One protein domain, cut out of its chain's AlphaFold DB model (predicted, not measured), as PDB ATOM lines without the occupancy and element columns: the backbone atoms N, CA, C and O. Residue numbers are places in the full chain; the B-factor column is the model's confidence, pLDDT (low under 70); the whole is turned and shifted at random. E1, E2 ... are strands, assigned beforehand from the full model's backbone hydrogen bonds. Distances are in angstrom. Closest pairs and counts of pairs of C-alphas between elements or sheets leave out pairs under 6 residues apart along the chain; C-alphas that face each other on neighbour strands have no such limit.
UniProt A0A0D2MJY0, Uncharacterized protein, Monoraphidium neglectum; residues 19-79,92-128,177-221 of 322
ATOM      1  N   ALA A  19      20.309  49.910  36.259       59.72
ATOM      2  CA  ALA A  19      20.956  49.051  35.273       59.72
ATOM      3  C   ALA A  19      22.101  49.841  34.621       59.72
ATOM      4  O   ALA A  19      21.894  50.625  33.695       59.72
ATOM      5  N   ALA A  20      23.304  49.691  35.167       73.62
ATOM      6  CA  ALA A  20      24.534  50.227  34.604       73.62
ATOM      7  C   ALA A  20      25.473  49.069  34.259       73.62
ATOM      8  O   ALA A  20      25.456  48.028  34.916       73.62
ATOM      9  N   HIS A  21      26.320  49.256  33.246       81.25
ATOM     10  CA  HIS A  21      27.351  48.277  32.922       81.25
ATOM     11  C   HIS A  21      28.206  47.976  34.157       81.25
ATOM     12  O   HIS A  21      28.744  48.886  34.795       81.25
ATOM     13  N   ARG A  22      28.408  46.692  34.456       90.00
ATOM     14  CA  ARG A  22      29.343  46.282  35.501       90.00
ATOM     15  C   ARG A  22      30.766  46.612  35.048       90.00
ATOM     16  O   ARG A  22      31.125  46.326  33.902       90.00
ATOM     17  N   PRO A  23      31.604  47.207  35.904       91.75
ATOM     18  CA  PRO A  23      32.997  47.416  35.553       91.75
ATOM     19  C   PRO A  23      33.717  46.061  35.469       91.75
ATOM     20  O   PRO A  23      33.654  45.264  36.404       91.75
ATOM     21  N   LEU A  24      34.432  45.811  34.369       94.44
ATOM     22  CA  LEU A  24      35.371  44.684  34.267       94.44
ATOM     23  C   LEU A  24      36.626  44.913  35.110       94.44
ATOM     24  O   LEU A  24      37.280  43.961  35.507       94.44
ATOM     25  N   LEU A  25      36.968  46.175  35.376       93.69
ATOM     26  CA  LEU A  25      38.111  46.586  36.185       93.69
ATOM     27  C   LEU A  25      37.689  47.730  37.106       93.69
ATOM     28  O   LEU A  25      36.908  48.588  36.695       93.69
ATOM     29  N   THR A  26      38.255  47.815  38.310       88.56
ATOM     30  CA  THR A  26      37.957  48.922  39.249       88.56
ATOM     31  C   THR A  26      38.495  50.285  38.797       88.56
ATOM     32  O   THR A  26      38.221  51.299  39.432       88.56
ATOM     33  N   GLY A  27      39.246  50.336  37.694       87.19
ATOM     34  CA  GLY A  27      39.825  51.550  37.135       87.19
ATOM     35  C   GLY A  27      40.186  51.397  35.655       87.19
ATOM     36  O   GLY A  27      39.972  50.335  35.064       87.19
ATOM     37  N   PRO A  28      40.717  52.457  35.026       87.44
ATOM     38  CA  PRO A  28      41.170  52.394  33.645       87.44
ATOM     39  C   PRO A  28      42.403  51.492  33.492       87.44
ATOM     40  O   PRO A  28      43.204  51.329  34.412       87.44
ATOM     41  N   VAL A  29      42.584  50.953  32.290       90.00
ATOM     42  CA  VAL A  29      43.779  50.192  31.892       90.00
ATOM     43  C   VAL A  29      44.609  50.989  30.879       90.00
ATOM     44  O   VAL A  29      44.059  51.690  30.025       90.00
ATOM     45  N   GLY A  30      45.940  50.893  30.976       89.81
ATOM     46  CA  GLY A  30      46.933  51.565  30.119       89.81
ATOM     47  C   GLY A  30      48.112  50.651  29.754       89.81
ATOM     48  O   GLY A  30      48.201  49.533  30.270       89.81
ATOM     49  N   GLY A  31      48.993  51.099  28.852       87.69
ATOM     50  CA  GLY A  31      50.204  50.368  28.461       87.69
ATOM     51  C   GLY A  31      49.945  48.957  27.938       87.69
ATOM     52  O   GLY A  31      48.873  48.667  27.402       87.69
ATOM     53  N   ALA A  32      50.910  48.062  28.135       90.88
ATOM     54  CA  ALA A  32      50.889  46.703  27.594       90.88
ATOM     55  C   ALA A  32      49.755  45.799  28.127       90.88
ATOM     56  O   ALA A  32      49.448  44.776  27.508       90.88
ATOM     57  N   ALA A  33      49.105  46.147  29.245       92.62
ATOM     58  CA  ALA A  33      48.041  45.313  29.801       92.62
ATOM     59  C   ALA A  33      46.867  45.181  28.830       92.62
ATOM     60  O   ALA A  33      46.305  46.177  28.367       92.62
ATOM     61  N   HIS A  34      46.510  43.928  28.546       95.94
ATOM     62  CA  HIS A  34      45.442  43.555  27.621       95.94
ATOM     63  C   HIS A  34      45.626  44.128  26.208       95.94
ATOM     64  O   HIS A  34      44.650  44.334  25.491       95.94
ATOM     65  N   SER A  35      46.875  44.399  25.809       95.56
ATOM     66  CA  SER A  35      47.203  44.951  24.489       95.56
ATOM     67  C   SER A  35      47.458  43.900  23.408       95.56
ATOM     68  O   SER A  35      47.480  44.230  22.222       95.56
ATOM     69  N   THR A  36      47.561  42.629  23.801       96.38
ATOM     70  CA  THR A  36      47.643  41.479  22.895       96.38
ATOM     71  C   THR A  36      46.478  40.525  23.133       96.38
ATOM     72  O   THR A  36      45.860  40.529  24.204       96.38
ATOM     73  N   TRP A  37      46.163  39.702  22.135       97.25
ATOM     74  CA  TRP A  37      45.052  38.760  22.227       97.25
ATOM     75  C   TRP A  37      45.340  37.614  23.210       97.25
ATOM     76  O   TRP A  37      44.414  37.085  23.825       97.25
ATOM     77  N   GLU A  38      46.607  37.250  23.414       97.19
ATOM     78  CA  GLU A  38      47.038  36.262  24.408       97.19
ATOM     79  C   GLU A  38      46.774  36.758  25.833       97.19
ATOM     80  O   GLU A  38      46.342  35.988  26.689       97.19
ATOM     81  N   ALA A  39      46.985  38.056  26.065       97.12
ATOM     82  CA  ALA A  39      46.780  38.721  27.348       97.12
ATOM     83  C   ALA A  39      45.394  39.382  27.472       97.12
ATOM     84  O   ALA A  39      45.209  40.266  28.312       97.12
ATOM     85  N   ALA A  40      44.428  38.998  26.631       97.94
ATOM     86  CA  ALA A  40      43.100  39.600  26.588       97.94
ATOM     87  C   ALA A  40      42.395  39.586  27.957       97.94
ATOM     88  O   ALA A  40      42.447  38.602  28.698       97.94
ATOM     89  N   LEU A  41      41.695  40.676  28.278       97.69
ATOM     90  CA  LEU A  41      40.895  40.794  29.493       97.69
ATOM     91  C   LEU A  41      39.692  39.849  29.420       97.69
ATOM     92  O   LEU A  41      38.848  39.966  28.529       97.69
ATOM     93  N   GLN A  42      39.599  38.919  30.365       98.00
ATOM     94  CA  GLN A  42      38.495  37.969  30.419       98.00
ATOM     95  C   GLN A  42      37.193  38.672  30.828       98.00
ATOM     96  O   GLN A  42      37.091  39.212  31.930       98.00
ATOM     97  N   VAL A  43      36.174  38.599  29.973       97.50
ATOM     98  CA  VAL A  43      34.787  38.886  30.352       97.50
ATOM     99  C   VAL A  43      34.229  37.620  31.007       97.50
ATOM    100  O   VAL A  43      34.259  36.556  30.378       97.50
ATOM    101  N   PRO A  44      33.753  37.685  32.258       95.62
ATOM    102  CA  PRO A  44      33.386  36.489  33.017       95.62
ATOM    103  C   PRO A  44      32.247  35.673  32.393       95.62
ATOM    104  O   PRO A  44      32.327  34.451  32.313       95.62
ATOM    105  N   TRP A  45      31.193  36.354  31.947       94.19
ATOM    106  CA  TRP A  45      30.032  35.780  31.268       94.19
ATOM    107  C   TRP A  45      29.366  36.866  30.432       94.19
ATOM    108  O   TRP A  45      29.289  38.017  30.855       94.19
ATOM    109  N   VAL A  46      28.894  36.524  29.239       93.31
ATOM    110  CA  VAL A  46      28.324  37.502  28.293       93.31
ATOM    111  C   VAL A  46      26.844  37.779  28.528       93.31
ATOM    112  O   VAL A  46      26.313  38.725  27.964       93.31
ATOM    113  N   THR A  47      26.186  36.999  29.388       91.94
ATOM    114  CA  THR A  47      24.812  37.240  29.874       91.94
ATOM    115  C   THR A  47      24.664  38.453  30.797       91.94
ATOM    116  O   THR A  47      23.556  38.778  31.196       91.94
ATOM    117  N   SER A  48      25.753  39.142  31.145       92.44
ATOM    118  CA  SER A  48      25.704  40.400  31.896       92.44
ATOM    119  C   SER A  48      26.304  41.532  31.077       92.44
ATOM    120  O   SER A  48      27.138  41.327  30.196       92.44
ATOM    121  N   SER A  49      25.897  42.745  31.424       92.06
ATOM    122  CA  SER A  49      26.415  43.980  30.862       92.06
ATOM    123  C   SER A  49      27.754  44.354  31.499       92.06
ATOM    124  O   SER A  49      27.839  44.520  32.717       92.06
ATOM    125  N   TRP A  50      28.801  44.500  30.690       95.12
ATOM    126  CA  TRP A  50      30.172  44.766  31.126       95.12
ATOM    127  C   TRP A  50      30.758  45.984  30.425       95.12
ATOM    128  O   TRP A  50      30.512  46.195  29.241       95.12
ATOM    129  N   SER A  51      31.589  46.754  31.130       94.81
ATOM    130  CA  SER A  51      32.349  47.860  30.544       94.81
ATOM    131  C   SER A  51      33.786  47.929  31.045       94.81
ATOM    132  O   SER A  51      34.101  47.546  32.172       94.81
ATOM    133  N   VAL A  52      34.674  48.457  30.208       95.81
ATOM    134  CA  VAL A  52      36.065  48.745  30.563       95.81
ATOM    135  C   VAL A  52      36.522  50.042  29.916       95.81
ATOM    136  O   VAL A  52      36.163  50.361  28.784       95.81
ATOM    137  N   LYS A  53      37.345  50.794  30.645       94.19
ATOM    138  CA  LYS A  53      37.915  52.065  30.197       94.19
ATOM    139  C   LYS A  53      39.380  51.860  29.848       94.19
ATOM    140  O   LYS A  53      40.147  51.340  30.656       94.19
ATOM    141  N   ARG A  54      39.774  52.311  28.665       93.38
ATOM    142  CA  ARG A  54      41.121  52.159  28.124       93.38
ATOM    143  C   ARG A  54      41.731  53.515  27.812       93.38
ATOM    144  O   ARG A  54      41.075  54.383  27.236       93.38
ATOM    145  N   VAL A  55      43.010  53.650  28.133       91.25
ATOM    146  CA  VAL A  55      43.907  54.589  27.460       91.25
ATOM    147  C   VAL A  55      44.813  53.778  26.551       91.25
ATOM    148  O   VAL A  55      45.563  52.933  27.037       91.25
ATOM    149  N   VAL A  56      44.708  54.002  25.247       87.38
ATOM    150  CA  VAL A  56      45.603  53.385  24.263       87.38
ATOM    151  C   VAL A  56      46.795  54.282  24.011       87.38
ATOM    152  O   VAL A  56      46.667  55.504  24.021       87.38
ATOM    153  N   GLU A  57      47.937  53.654  23.776       87.44
ATOM    154  CA  GLU A  57      49.232  54.278  23.513       87.44
ATOM    155  C   GLU A  57      49.783  53.726  22.189       87.44
ATOM    156  O   GLU A  57      49.275  52.734  21.667       87.44
ATOM    157  N   CYS A  58      50.787  54.383  21.605       85.25
ATOM    158  CA  CYS A  58      51.322  54.011  20.288       85.25
ATOM    159  C   CYS A  58      51.840  52.566  20.219       85.25
ATOM    160  O   CYS A  58      51.703  51.902  19.193       85.25
ATOM    161  N   ASP A  59      52.469  52.115  21.299       84.06
ATOM    162  CA  ASP A  59      53.066  50.793  21.491       84.06
ATOM    163  C   ASP A  59      52.057  49.750  21.998       84.06
ATOM    164  O   ASP A  59      52.304  48.551  21.896       84.06
ATOM    165  N   ALA A  60      50.894  50.196  22.478       90.25
ATOM    166  CA  ALA A  60      49.794  49.353  22.933       90.25
ATOM    167  C   ALA A  60      48.430  49.853  22.395       90.25
ATOM    168  O   ALA A  60      47.550  50.250  23.178       90.25
ATOM    169  N   PRO A  61      48.228  49.849  21.059       92.75
ATOM    170  CA  PRO A  61      47.122  50.559  20.409       92.75
ATOM    171  C   PRO A  61      45.777  49.826  20.469       92.75
ATOM    172  O   PRO A  61      44.757  50.377  20.053       92.75
ATOM    173  N   VAL A  62      45.762  48.590  20.970       96.00
ATOM    174  CA  VAL A  62      44.572  47.738  21.035       96.00
ATOM    175  C   VAL A  62      44.253  47.421  22.492       96.00
ATOM    176  O   VAL A  62      45.151  47.271  23.316       96.00
ATOM    177  N   LEU A  63      42.968  47.341  22.821       97.31
ATOM    178  CA  LEU A  63      42.461  46.639  23.994       97.31
ATOM    179  C   LEU A  63      41.808  45.344  23.516       97.31
ATOM    180  O   LEU A  63      40.910  45.391  22.679       97.31
ATOM    181  N   TRP A  64      42.219  44.218  24.080       98.44
ATOM    182  CA  TRP A  64      41.637  42.911  23.812       98.44
ATOM    183  C   TRP A  64      40.773  42.444  24.972       98.44
ATOM    184  O   TRP A  64      41.226  42.420  26.116       98.44
ATOM    185  N   LEU A  65      39.555  42.012  24.658       98.50
ATOM    186  CA  LEU A  65      38.680  41.260  25.552       98.50
ATOM    187  C   LEU A  65      38.531  39.830  25.033       98.50
ATOM    188  O   LEU A  65      38.559  39.606  23.823       98.50
ATOM    189  N   LYS A  66      38.337  38.870  25.935       98.44
ATOM    190  CA  LYS A  66      38.072  37.463  25.610       98.44
ATOM    191  C   LYS A  66      36.841  36.984  26.356       98.44
ATOM    192  O   LYS A  66      36.681  37.291  27.535       98.44
ATOM    193  N   PHE A  67      35.990  36.216  25.690       98.06
ATOM    194  CA  PHE A  67      34.783  35.666  26.298       98.06
ATOM    195  C   PHE A  67      34.308  34.390  25.615       98.06
ATOM    196  O   PHE A  67      34.763  34.046  24.526       98.06
ATOM    197  N   THR A  68      33.387  33.690  26.270       97.69
ATOM    198  CA  THR A  68      32.819  32.432  25.784       97.69
ATOM    199  C   THR A  68      31.316  32.585  25.619       97.69
ATOM    200  O   THR A  68      30.659  33.065  26.539       97.69
ATOM    201  N   ALA A  69      30.766  32.169  24.477       97.00
ATOM    202  CA  ALA A  69      29.316  32.131  24.295       97.00
ATOM    203  C   ALA A  69      28.690  31.037  25.177       97.00
ATOM    204  O   ALA A  69      29.098  29.875  25.131       97.00
ATOM    205  N   GLU A  70      27.677  31.393  25.959       94.94
ATOM    206  CA  GLU A  70      26.955  30.485  26.861       94.94
ATOM    207  C   GLU A  70      25.858  29.704  26.116       94.94
ATOM    208  O   GLU A  70      25.503  28.582  26.496       94.94
ATOM    209  N   ARG A  71      25.350  30.270  25.013       95.19
ATOM    210  CA  ARG A  71      24.321  29.680  24.145       95.19
ATOM    211  C   ARG A  71      24.762  29.700  22.679       95.19
ATOM    212  O   ARG A  71      25.614  30.493  22.294       95.19
ATOM    213  N   ALA A  72      24.199  28.802  21.873       96.75
ATOM    214  CA  ALA A  72      24.315  28.895  20.418       96.75
ATOM    215  C   ALA A  72      23.415  30.031  19.930       96.75
ATOM    216  O   ALA A  72      22.363  30.260  20.527       96.75
ATOM    217  N   ASN A  73      23.828  30.714  18.865       96.31
ATOM    218  CA  ASN A  73      23.156  31.911  18.354       96.31
ATOM    219  C   ASN A  73      22.881  32.947  19.458       96.31
ATOM    220  O   ASN A  73      21.782  33.484  19.566       96.31
ATOM    221  N   GLN A  74      23.864  33.174  20.332       95.31
ATOM    222  CA  GLN A  74      23.722  34.127  21.424       95.31
ATOM    223  C   GLN A  74      23.933  35.550  20.918       95.31
ATOM    224  O   GLN A  74      25.031  35.880  20.481       95.31
ATOM    225  N   ASP A  75      22.928  36.403  21.053       95.19
ATOM    226  CA  ASP A  75      23.080  37.817  20.728       95.19
ATOM    227  C   ASP A  75      23.919  38.547  21.781       95.19
ATOM    228  O   ASP A  75      23.778  38.355  22.992       95.19
ATOM    229  N   VAL A  76      24.825  39.390  21.296       95.75
ATOM    230  CA  VAL A  76      25.615  40.321  22.089       95.75
ATOM    231  C   VAL A  76      25.626  41.684  21.419       95.75
ATOM    232  O   VAL A  76      25.642  41.830  20.198       95.75
ATOM    233  N   HIS A  77      25.654  42.705  22.249       95.88
ATOM    234  CA  HIS A  77      25.688  44.096  21.861       95.88
ATOM    235  C   HIS A  77      27.055  44.650  22.190       95.88
ATOM    236  O   HIS A  77      27.532  44.532  23.322       95.88
ATOM    237  N   LEU A  78      27.685  45.236  21.184       97.44
ATOM    238  CA  LEU A  78      29.038  45.750  21.259       97.44
ATOM    239  C   LEU A  78      28.978  47.258  21.079       97.44
ATOM    240  O   LEU A  78      28.428  47.741  20.093       97.44
ATOM    241  N   THR A  79      29.553  48.002  22.017       96.94
ATOM    242  CA  THR A  79      29.599  49.462  21.933       96.94
ATOM    243  C   THR A  79      30.979  49.983  22.286       96.94
ATOM    244  O   THR A  79      31.673  49.445  23.151       96.94
ATOM    245  N   ARG A  92      38.212  57.957  17.783       93.12
ATOM    246  CA  ARG A  92      37.185  57.158  17.111       93.12
ATOM    247  C   ARG A  92      37.477  55.675  17.285       93.12
ATOM    248  O   ARG A  92      38.055  55.069  16.383       93.12
ATOM    249  N   PRO A  93      37.156  55.098  18.456       96.25
ATOM    250  CA  PRO A  93      37.330  53.676  18.646       96.25
ATOM    251  C   PRO A  93      36.396  52.908  17.703       96.25
ATOM    252  O   PRO A  93      35.218  53.247  17.559       96.25
ATOM    253  N   ALA A  94      36.960  51.890  17.068       97.06
ATOM    254  CA  ALA A  94      36.287  50.852  16.304       97.06
ATOM    255  C   ALA A  94      36.488  49.505  17.005       97.06
ATOM    256  O   ALA A  94      37.313  49.378  17.918       97.06
ATOM    257  N   LEU A  95      35.722  48.505  16.575       97.94
ATOM    258  CA  LEU A  95      35.752  47.163  17.137       97.94
ATOM    259  C   LEU A  95      36.022  46.112  16.058       97.94
ATOM    260  O   LEU A  95      35.640  46.265  14.897       97.94
ATOM    261  N   ALA A  96      36.654  45.017  16.459       97.38
ATOM    262  CA  ALA A  96      36.825  43.815  15.655       97.38
ATOM    263  C   ALA A  96      36.547  42.588  16.534       97.38
ATOM    264  O   ALA A  96      37.251  42.351  17.516       97.38
ATOM    265  N   LEU A  97      35.505  41.829  16.197       97.94
ATOM    266  CA  LEU A  97      35.118  40.599  16.880       97.94
ATOM    267  C   LEU A  97      35.605  39.383  16.097       97.94
ATOM    268  O   LEU A  97      35.197  39.195  14.956       97.94
ATOM    269  N   PHE A  98      36.395  38.531  16.738       97.69
ATOM    270  CA  PHE A  98      36.903  37.273  16.203       97.69
ATOM    271  C   PHE A  98      36.243  36.096  16.902       97.69
ATOM    272  O   PHE A  98      36.033  36.137  18.116       97.69
ATOM    273  N   GLY A  99      36.004  35.011  16.175       97.50
ATOM    274  CA  GLY A  99      35.544  33.771  16.789       97.50
ATOM    275  C   GLY A  99      34.976  32.763  15.799       97.50
ATOM    276  O   GLY A  99      34.923  33.031  14.597       97.50
ATOM    277  N   PRO A 100      34.602  31.574  16.293       97.75
ATOM    278  CA  PRO A 100      34.067  30.503  15.465       97.75
ATOM    279  C   PRO A 100      32.691  30.858  14.885       97.75
ATOM    280  O   PRO A 100      31.868  31.485  15.549       97.75
ATOM    281  N   GLY A 101      32.438  30.436  13.647       97.25
ATOM    282  CA  GLY A 101      31.171  30.634  12.939       97.25
ATOM    283  C   GLY A 101      30.942  32.045  12.388       97.25
ATOM    284  O   GLY A 101      29.954  32.262  11.693       97.25
ATOM    285  N   LEU A 102      31.832  33.001  12.670       97.44
ATOM    286  CA  LEU A 102      31.770  34.336  12.072       97.44
ATOM    287  C   LEU A 102      32.177  34.299  10.584       97.44
ATOM    288  O   LEU A 102      32.859  33.360  10.163       97.44
ATOM    289  N   PRO A 103      31.811  35.320   9.784       96.31
ATOM    290  CA  PRO A 103      32.192  35.388   8.376       96.31
ATOM    291  C   PRO A 103      33.716  35.298   8.162       96.31
ATOM    292  O   PRO A 103      34.467  35.909   8.932       96.31
ATOM    293  N   PRO A 104      34.196  34.584   7.123       93.69
ATOM    294  CA  PRO A 104      35.620  34.508   6.798       93.69
ATOM    295  C   PRO A 104      36.259  35.892   6.655       93.69
ATOM    296  O   PRO A 104      35.622  36.827   6.169       93.69
ATOM    297  N   TYR A 105      37.526  36.029   7.051       85.56
ATOM    298  CA  TYR A 105      38.165  37.341   7.127       85.56
ATOM    299  C   TYR A 105      39.630  37.382   6.690       85.56
ATOM    300  O   TYR A 105      40.376  36.419   6.851       85.56
ATOM    301  N   ASN A 106      40.042  38.559   6.203       84.44
ATOM    302  CA  ASN A 106      41.423  38.923   5.918       84.44
ATOM    303  C   ASN A 106      42.012  39.842   7.012       84.44
ATOM    304  O   ASN A 106      41.860  41.070   6.960       84.44
ATOM    305  N   ALA A 107      42.755  39.230   7.944       82.62
ATOM    306  CA  ALA A 107      43.453  39.877   9.064       82.62
ATOM    307  C   ALA A 107      44.343  41.064   8.678       82.62
ATOM    308  O   ALA A 107      44.502  41.997   9.469       82.62
ATOM    309  N   SER A 108      44.876  41.077   7.457       84.19
ATOM    310  CA  SER A 108      45.796  42.117   6.994       84.19
ATOM    311  C   SER A 108      45.177  43.517   6.972       84.19
ATOM    312  O   SER A 108      45.912  44.500   6.991       84.19
ATOM    313  N   SER A 109      43.844  43.638   6.975       83.44
ATOM    314  CA  SER A 109      43.168  44.943   6.943       83.44
ATOM    315  C   SER A 109      43.031  45.643   8.306       83.44
ATOM    316  O   SER A 109      42.628  46.804   8.333       83.44
ATOM    317  N   LEU A 110      43.393  45.005   9.429       88.75
ATOM    318  CA  LEU A 110      43.285  45.625  10.766       88.75
ATOM    319  C   LEU A 110      44.470  46.513  11.151       88.75
ATOM    320  O   LEU A 110      44.327  47.399  11.988       88.75
ATOM    321  N   GLY A 111      45.652  46.272  10.580       89.19
ATOM    322  CA  GLY A 111      46.864  47.012  10.949       89.19
ATOM    323  C   GLY A 111      47.414  46.700  12.352       89.19
ATOM    324  O   GLY A 111      48.251  47.454  12.847       89.19
ATOM    325  N   PHE A 112      46.978  45.605  12.985       91.50
ATOM    326  CA  PHE A 112      47.525  45.067  14.236       91.50
ATOM    327  C   PHE A 112      47.520  43.530  14.226       91.50
ATOM    328  O   PHE A 112      46.847  42.909  13.404       91.50
ATOM    329  N   ALA A 113      48.279  42.913  15.136       93.25
ATOM    330  CA  ALA A 113      48.351  41.457  15.259       93.25
ATOM    331  C   ALA A 113      47.015  40.875  15.746       93.25
ATOM    332  O   ALA A 113      46.512  41.268  16.798       93.25
ATOM    333  N   ALA A 114      46.455  39.935  14.988       94.44
ATOM    334  CA  ALA A 114      45.227  39.217  15.316       94.44
ATOM    335  C   ALA A 114      45.533  37.792  15.821       94.44
ATOM    336  O   ALA A 114      46.617  37.277  15.531       94.44
ATOM    337  N   PRO A 115      44.587  37.127  16.520       94.00
ATOM    338  CA  PRO A 115      44.690  35.704  16.808       94.00
ATOM    339  C   PRO A 115      44.976  34.902  15.531       94.00
ATOM    340  O   PRO A 115      44.410  35.223  14.480       94.00
ATOM    341  N   PRO A 116      45.817  33.854  15.599       91.25
ATOM    342  CA  PRO A 116      46.086  33.015  14.442       91.25
ATOM    343  C   PRO A 116      44.772  32.390  13.949       91.25
ATOM    344  O   PRO A 116      43.998  31.889  14.773       91.25
ATOM    345  N   PRO A 117      44.504  32.408  12.631       88.25
ATOM    346  CA  PRO A 117      43.262  31.877  12.095       88.25
ATOM    347  C   PRO A 117      43.180  30.374  12.374       88.25
ATOM    348  O   PRO A 117      44.113  29.622  12.089       88.25
ATOM    349  N   LYS A 118      42.048  29.927  12.917       93.12
ATOM    350  CA  LYS A 118      41.716  28.502  13.049       93.12
ATOM    351  C   LYS A 118      40.613  28.126  12.058       93.12
ATOM    352  O   LYS A 118      39.805  28.991  11.711       93.12
ATOM    353  N   PRO A 119      40.523  26.852  11.630       94.50
ATOM    354  CA  PRO A 119      39.400  26.387  10.821       94.50
ATOM    355  C   PRO A 119      38.056  26.792  11.442       94.50
ATOM    356  O   PRO A 119      37.830  26.592  12.636       94.50
ATOM    357  N   GLY A 120      37.187  27.406  10.636       94.25
ATOM    358  CA  GLY A 120      35.870  27.877  11.070       94.25
ATOM    359  C   GLY A 120      35.856  29.178  11.881       94.25
ATOM    360  O   GLY A 120      34.784  29.555  12.347       94.25
ATOM    361  N   GLN A 121      36.988  29.870  12.072       95.31
ATOM    362  CA  GLN A 121      37.004  31.221  12.647       95.31
ATOM    363  C   GLN A 121      36.817  32.311  11.587       95.31
ATOM    364  O   GLN A 121      37.290  32.191  10.459       95.31
ATOM    365  N   GLY A 122      36.180  33.404  12.000       96.06
ATOM    366  CA  GLY A 122      35.953  34.587  11.179       96.06
ATOM    367  C   GLY A 122      36.085  35.898  11.954       96.06
ATOM    368  O   GLY A 122      36.507  35.898  13.116       96.06
ATOM    369  N   LEU A 123      35.709  37.006  11.307       96.31
ATOM    370  CA  LEU A 123      35.690  38.349  11.894       96.31
ATOM    371  C   LEU A 123      34.419  39.121  11.518       96.31
ATOM    372  O   LEU A 123      33.989  39.106  10.368       96.31
ATOM    373  N   ILE A 124      33.918  39.917  12.462       96.88
ATOM    374  CA  ILE A 124      33.087  41.096  12.186       96.88
ATOM    375  C   ILE A 124      33.845  42.370  12.591       96.88
ATOM    376  O   ILE A 124      34.289  42.495  13.732       96.88
ATOM    377  N   ARG A 125      33.988  43.336  11.672       96.12
ATOM    378  CA  ARG A 125      34.526  44.677  11.969       96.12
ATOM    379  C   ARG A 125      33.376  45.664  12.132       96.12
ATOM    380  O   ARG A 125      32.588  45.841  11.211       96.12
ATOM    381  N   VAL A 126      33.346  46.360  13.263       96.75
ATOM    382  CA  VAL A 126      32.420  47.464  13.535       96.75
ATOM    383  C   VAL A 126      33.216  48.759  13.440       96.75
ATOM    384  O   VAL A 126      33.979  49.112  14.341       96.75
ATOM    385  N   GLY A 127      33.106  49.426  12.295       95.12
ATOM    386  CA  GLY A 127      33.814  50.677  12.042       95.12
ATOM    387  C   GLY A 127      33.239  51.838  12.845       95.12
ATOM    388  O   GLY A 127      32.088  51.804  13.280       95.12
ATOM    389  N   SER A 128      34.027  52.904  12.979       94.62
ATOM    390  CA  SER A 128      33.480  54.180  13.423       94.62
ATOM    391  C   SER A 128      33.047  54.993  12.209       94.62
ATOM    392  O   SER A 128      33.909  55.308  11.389       94.62
ATOM    393  N   ASN A 177      24.866  44.983  16.887       96.12
ATOM    394  CA  ASN A 177      24.268  43.744  17.378       96.12
ATOM    395  C   ASN A 177      24.904  42.570  16.637       96.12
ATOM    396  O   ASN A 177      24.893  42.527  15.410       96.12
ATOM    397  N   VAL A 178      25.450  41.609  17.373       96.94
ATOM    398  CA  VAL A 178      26.126  40.454  16.786       96.94
ATOM    399  C   VAL A 178      25.600  39.169  17.396       96.94
ATOM    400  O   VAL A 178      25.522  39.046  18.612       96.94
ATOM    401  N   THR A 179      25.319  38.183  16.553       97.38
ATOM    402  CA  THR A 179      24.955  36.832  16.979       97.38
ATOM    403  C   THR A 179      26.200  35.945  17.026       97.38
ATOM    404  O   THR A 179      26.900  35.786  16.025       97.38
ATOM    405  N   LEU A 180      26.481  35.349  18.186       97.75
ATOM    406  CA  LEU A 180      27.560  34.389  18.418       97.75
ATOM    407  C   LEU A 180      27.071  32.973  18.058       97.75
ATOM    408  O   LEU A 180      26.274  32.404  18.810       97.75
ATOM    409  N   PRO A 181      27.516  32.359  16.948       98.06
ATOM    410  CA  PRO A 181      26.858  31.156  16.428       98.06
ATOM    411  C   PRO A 181      27.116  29.906  17.277       98.06
ATOM    412  O   PRO A 181      26.235  29.070  17.467       98.06
ATOM    413  N   VAL A 182      28.331  29.774  17.815       98.00
ATOM    414  CA  VAL A 182      28.812  28.526  18.424       98.00
ATOM    415  C   VAL A 182      28.794  28.601  19.950       98.00
ATOM    416  O   VAL A 182      29.577  29.347  20.542       98.00
ATOM    417  N   LYS A 183      27.954  27.772  20.592       97.62
ATOM    418  CA  LYS A 183      27.951  27.557  22.053       97.62
ATOM    419  C   LYS A 183      29.318  27.057  22.525       97.62
ATOM    420  O   LYS A 183      29.883  26.153  21.918       97.62
ATOM    421  N   GLY A 184      29.839  27.615  23.615       97.56
ATOM    422  CA  GLY A 184      31.169  27.279  24.130       97.56
ATOM    423  C   GLY A 184      32.319  27.816  23.268       97.56
ATOM    424  O   GLY A 184      33.484  27.638  23.619       97.56
ATOM    425  N   GLY A 185      32.014  28.498  22.158       97.69
ATOM    426  CA  GLY A 185      33.006  29.154  21.320       97.69
ATOM    427  C   GLY A 185      33.699  30.280  22.082       97.69
ATOM    428  O   GLY A 185      33.046  31.072  22.759       97.69
ATOM    429  N   THR A 186      35.025  30.348  21.963       98.00
ATOM    430  CA  THR A 186      35.818  31.478  22.459       98.00
ATOM    431  C   THR A 186      35.858  32.578  21.409       98.00
ATOM    432  O   THR A 186      36.274  32.334  20.273       98.00
ATOM    433  N   TYR A 187      35.496  33.786  21.821       98.19
ATOM    434  CA  TYR A 187      35.528  34.990  21.008       98.19
ATOM    435  C   TYR A 187      36.500  36.004  21.605       98.19
ATOM    436  O   TYR A 187      36.720  36.049  22.820       98.19
ATOM    437  N   TYR A 188      37.072  36.824  20.731       98.38
ATOM    438  CA  TYR A 188      37.963  37.918  21.091       98.38
ATOM    439  C   TYR A 188      37.412  39.217  20.523       98.38
ATOM    440  O   TYR A 188      37.074  39.272  19.345       98.38
ATOM    441  N   LEU A 189      37.344  40.266  21.335       98.50
ATOM    442  CA  LEU A 189      36.965  41.605  20.901       98.50
ATOM    443  C   LEU A 189      38.178  42.520  21.009       98.50
ATOM    444  O   LEU A 189      38.649  42.797  22.110       98.50
ATOM    445  N   ALA A 190      38.663  43.000  19.872       98.06
ATOM    446  CA  ALA A 190      39.653  44.061  19.807       98.06
ATOM    447  C   ALA A 190      38.952  45.415  19.701       98.06
ATOM    448  O   ALA A 190      38.072  45.597  18.861       98.06
ATOM    449  N   ALA A 191      39.383  46.375  20.513       97.75
ATOM    450  CA  ALA A 191      39.007  47.776  20.409       97.75
ATOM    451  C   ALA A 191      40.251  48.629  20.154       97.75
ATOM    452  O   ALA A 191      41.255  48.498  20.855       97.75
ATOM    453  N   PHE A 192      40.190  49.490  19.145       96.50
ATOM    454  CA  PHE A 192      41.343  50.231  18.627       96.50
ATOM    455  C   PHE A 192      40.887  51.549  17.999       96.50
ATOM    456  O   PHE A 192      39.708  51.711  17.696       96.50
ATOM    457  N   LEU A 193      41.797  52.504  17.794       94.06
ATOM    458  CA  LEU A 193      41.461  53.763  17.120       94.06
ATOM    459  C   LEU A 193      41.485  53.582  15.604       94.06
ATOM    460  O   LEU A 193      42.516  53.248  15.023       94.06
ATOM    461  N   ASP A 194      40.346  53.821  14.962       86.88
ATOM    462  CA  ASP A 194      40.208  53.607  13.528       86.88
ATOM    463  C   ASP A 194      41.003  54.648  12.728       86.88
ATOM    464  O   ASP A 194      40.873  55.858  12.943       86.88
ATOM    465  N   GLY A 195      41.846  54.178  11.806       74.88
ATOM    466  CA  GLY A 195      42.635  55.032  10.913       74.88
ATOM    467  C   GLY A 195      43.707  55.895  11.590       74.88
ATOM    468  O   GLY A 195      44.212  56.821  10.955       74.88
ATOM    469  N   ARG A 196      44.062  55.643  12.861       69.62
ATOM    470  CA  ARG A 196      45.065  56.444  13.583       69.62
ATOM    471  C   ARG A 196      45.988  55.598  14.447       69.62
ATOM    472  O   ARG A 196      45.544  54.864  15.322       69.62
ATOM    473  N   LYS A 197      47.293  55.816  14.282       73.44
ATOM    474  CA  LYS A 197      48.284  55.511  15.317       73.44
ATOM    475  C   LYS A 197      48.390  56.744  16.207       73.44
ATOM    476  O   LYS A 197      49.149  57.659  15.902       73.44
ATOM    477  N   SER A 198      47.567  56.811  17.246       81.62
ATOM    478  CA  SER A 198      47.611  57.895  18.228       81.62
ATOM    479  C   SER A 198      47.285  57.376  19.619       81.62
ATOM    480  O   SER A 198      46.643  56.340  19.779       81.62
ATOM    481  N   THR A 199      47.672  58.139  20.633       86.81
ATOM    482  CA  THR A 199      47.123  57.966  21.974       86.81
ATOM    483  C   THR A 199      45.656  58.386  21.977       86.81
ATOM    484  O   THR A 199      45.251  59.295  21.249       86.81
ATOM    485  N   GLY A 200      44.842  57.727  22.789       89.62
ATOM    486  CA  GLY A 200      43.440  58.085  22.947       89.62
ATOM    487  C   GLY A 200      42.828  57.431  24.167       89.62
ATOM    488  O   GLY A 200      43.445  56.596  24.829       89.62
ATOM    489  N   ARG A 201      41.592  57.819  24.467       91.00
ATOM    490  CA  ARG A 201      40.839  57.274  25.590       91.00
ATOM    491  C   ARG A 201      39.447  56.875  25.148       91.00
ATOM    492  O   ARG A 201      38.724  57.680  24.566       91.00
ATOM    493  N   PHE A 202      39.063  55.651  25.467       94.56
ATOM    494  CA  PHE A 202      37.744  55.145  25.133       94.56
ATOM    495  C   PHE A 202      37.202  54.196  26.194       94.56
ATOM    496  O   PHE A 202      37.925  53.712  27.066       94.56
ATOM    497  N   THR A 203      35.902  53.965  26.116       95.69
ATOM    498  CA  THR A 203      35.193  52.911  26.825       95.69
ATOM    499  C   THR A 203      34.743  51.863  25.816       95.69
ATOM    500  O   THR A 203      34.409  52.206  24.679       95.69
ATOM    501  N   VAL A 204      34.746  50.604  26.231       97.31
ATOM    502  CA  VAL A 204      34.155  49.485  25.493       97.31
ATOM    503  C   VAL A 204      33.135  48.843  26.403       97.31
ATOM    504  O   VAL A 204      33.434  48.614  27.578       97.31
ATOM    505  N   ALA A 205      31.961  48.539  25.867       96.00
ATOM    506  CA  ALA A 205      30.964  47.749  26.556       96.00
ATOM    507  C   ALA A 205      30.490  46.572  25.700       96.00
ATOM    508  O   ALA A 205      30.353  46.674  24.478       96.00
ATOM    509  N   ILE A 206      30.257  45.453  26.382       96.06
ATOM    510  CA  ILE A 206      29.669  44.231  25.844       96.06
ATOM    511  C   ILE A 206      28.504  43.832  26.740       96.06
ATOM    512  O   ILE A 206      28.648  43.793  27.960       96.06
ATOM    513  N   ALA A 207      27.352  43.554  26.145       89.69
ATOM    514  CA  ALA A 207      26.159  43.183  26.892       89.69
ATOM    515  C   ALA A 207      25.280  42.241  26.081       89.69
ATOM    516  O   ALA A 207      25.069  42.462  24.894       89.69
ATOM    517  N   ASN A 208      24.709  41.236  26.721       85.56
ATOM    518  CA  ASN A 208      23.503  40.588  26.231       85.56
ATOM    519  C   ASN A 208      22.345  41.268  26.973       85.56
ATOM    520  O   ASN A 208      22.031  40.864  28.085       85.56
ATOM    521  N   TRP A 209      21.783  42.345  26.404       74.81
ATOM    522  CA  TRP A 209      20.706  43.186  26.977       74.81
ATOM    523  C   TRP A 209      19.364  42.427  27.080       74.81
ATOM    524  O   TRP A 209      18.285  43.023  27.043       74.81
ATOM    525  N   ALA A 210      19.413  41.101  27.137       67.75
ATOM    526  CA  ALA A 210      18.264  40.273  27.406       67.75
ATOM    527  C   ALA A 210      17.741  40.566  28.822       67.75
ATOM    528  O   ALA A 210      18.463  41.024  29.706       67.75
ATOM    529  N   GLU A 211      16.449  40.319  29.037       57.53
ATOM    530  CA  GLU A 211      15.765  40.591  30.310       57.53
ATOM    531  C   GLU A 211      16.334  39.781  31.499       57.53
ATOM    532  O   GLU A 211      15.926  39.981  32.642       57.53
ATOM    533  N   ASP A 212      17.288  38.882  31.239       68.94
ATOM    534  CA  ASP A 212      17.954  38.000  32.189       68.94
ATOM    535  C   ASP A 212      19.349  38.486  32.636       68.94
ATOM    536  O   ASP A 212      20.139  37.666  33.109       68.94
ATOM    537  N   GLU A 213      19.661  39.792  32.544       77.50
ATOM    538  CA  GLU A 213      20.953  40.322  33.016       77.50
ATOM    539  C   GLU A 213      21.265  39.884  34.463       77.50
ATOM    540  O   GLU A 213      20.608  40.265  35.441       77.50
ATOM    541  N   ASP A 214      22.323  39.082  34.607       80.31
ATOM    542  CA  ASP A 214      22.723  38.494  35.885       80.31
ATOM    543  C   ASP A 214      23.585  39.468  36.710       80.31
ATOM    544  O   ASP A 214      24.810  39.338  36.843       80.31
ATOM    545  N   PHE A 215      22.921  40.469  37.289       80.75
ATOM    546  CA  PHE A 215      23.525  41.385  38.262       80.75
ATOM    547  C   PHE A 215      23.742  40.756  39.640       80.75
ATOM    548  O   PHE A 215      24.463  41.319  40.464       80.75
ATOM    549  N   LYS A 216      23.121  39.603  39.910       83.06
ATOM    550  CA  LYS A 216      23.186  38.938  41.217       83.06
ATOM    551  C   LYS A 216      24.459  38.121  41.370       83.06
ATOM    552  O   LYS A 216      24.961  37.995  42.485       83.06
ATOM    553  N   ARG A 217      24.995  37.576  40.273       87.94
ATOM    554  CA  ARG A 217      26.226  36.786  40.314       87.94
ATOM    555  C   ARG A 217      27.391  37.649  40.806       87.94
ATOM    556  O   ARG A 217      27.699  38.669  40.172       87.94
ATOM    557  N   PRO A 218      28.046  37.279  41.920       89.44
ATOM    558  CA  PRO A 218      29.138  38.066  42.469       89.44
ATOM    559  C   PRO A 218      30.305  38.105  41.483       89.44
ATOM    560  O   PRO A 218      30.633  37.115  40.834       89.44
ATOM    561  N   TYR A 219      30.929  39.272  41.367       90.62
ATOM    562  CA  TYR A 219      32.151  39.461  40.594       90.62
ATOM    563  C   TYR A 219      33.030  40.464  41.312       90.62
ATOM    564  O   TYR A 219      32.616  41.602  41.544       90.62
ATOM    565  N   GLN A 220      34.245  40.045  41.639       91.94
ATOM    566  CA  GLN A 220      35.264  40.930  42.164       91.94
ATOM    567  C   GLN A 220      36.094  41.445  40.991       91.94
ATOM    568  O   GLN A 220      36.948  40.731  40.467       91.94
ATOM    569  N   ALA A 221      35.818  42.678  40.564       89.56
ATOM    570  CA  ALA A 221      36.558  43.304  39.479       89.56
ATOM    571  C   ALA A 221      38.051  43.415  39.850       89.56
ATOM    572  O   ALA A 221      38.372  43.982  40.901       89.56
TER     573      ALA A 221
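What this domain is: This is residues 19 to 79, 92 to 128 and 177 to 221 of the 322 residues of an uncharacterized protein of Monoraphidium neglectum (UniProt A0A0D2MJY0). With little regular structure overall, two strongly twisted antiparallel sheets, E1-E8-E3-E6 and E2-E7-E4-E5, make a sandwich, face to face with planes 38 degrees apart. It is a jelly roll, four nested antiparallel pairs wound over both sheets. The 143 printed residues include eight named strands, E1 to E8 in chain order, 54 residues, and no named helix: all strand, compact, radius of gyration of the C-alphas 14.4 A, spans 39 by 36 by 25 A.

Where its parts are: E1, residues 50 to 56, begins at C-alpha 50 (30.172, 44.766, 31.126). E2 is 62 to 68, E3 74 to 79, E4 93 to 100 (23.6 A), E5 121 to 126, E6 177 to 180, E7 186 to 193. E8, 200 to 207, spans 23.2 A and ends at C-alpha 207 (26.159, 43.183, 26.892).

How they stand to each other: E1 and E8 are antiparallel, with N 50 and O 206 2.8 A apart, within hydrogen-bond range. Between sheets, the closest C-alphas of E7 and E8, Ala 191 and Val 204, are 7.2 A apart.

The domain as a whole: Cuts follow residues 79, gap 11.8 A, and 128, gap 14.5 A. The link E4 to E5 is long. Residues 19, 196 and 210 to 212 are under pLDDT 70.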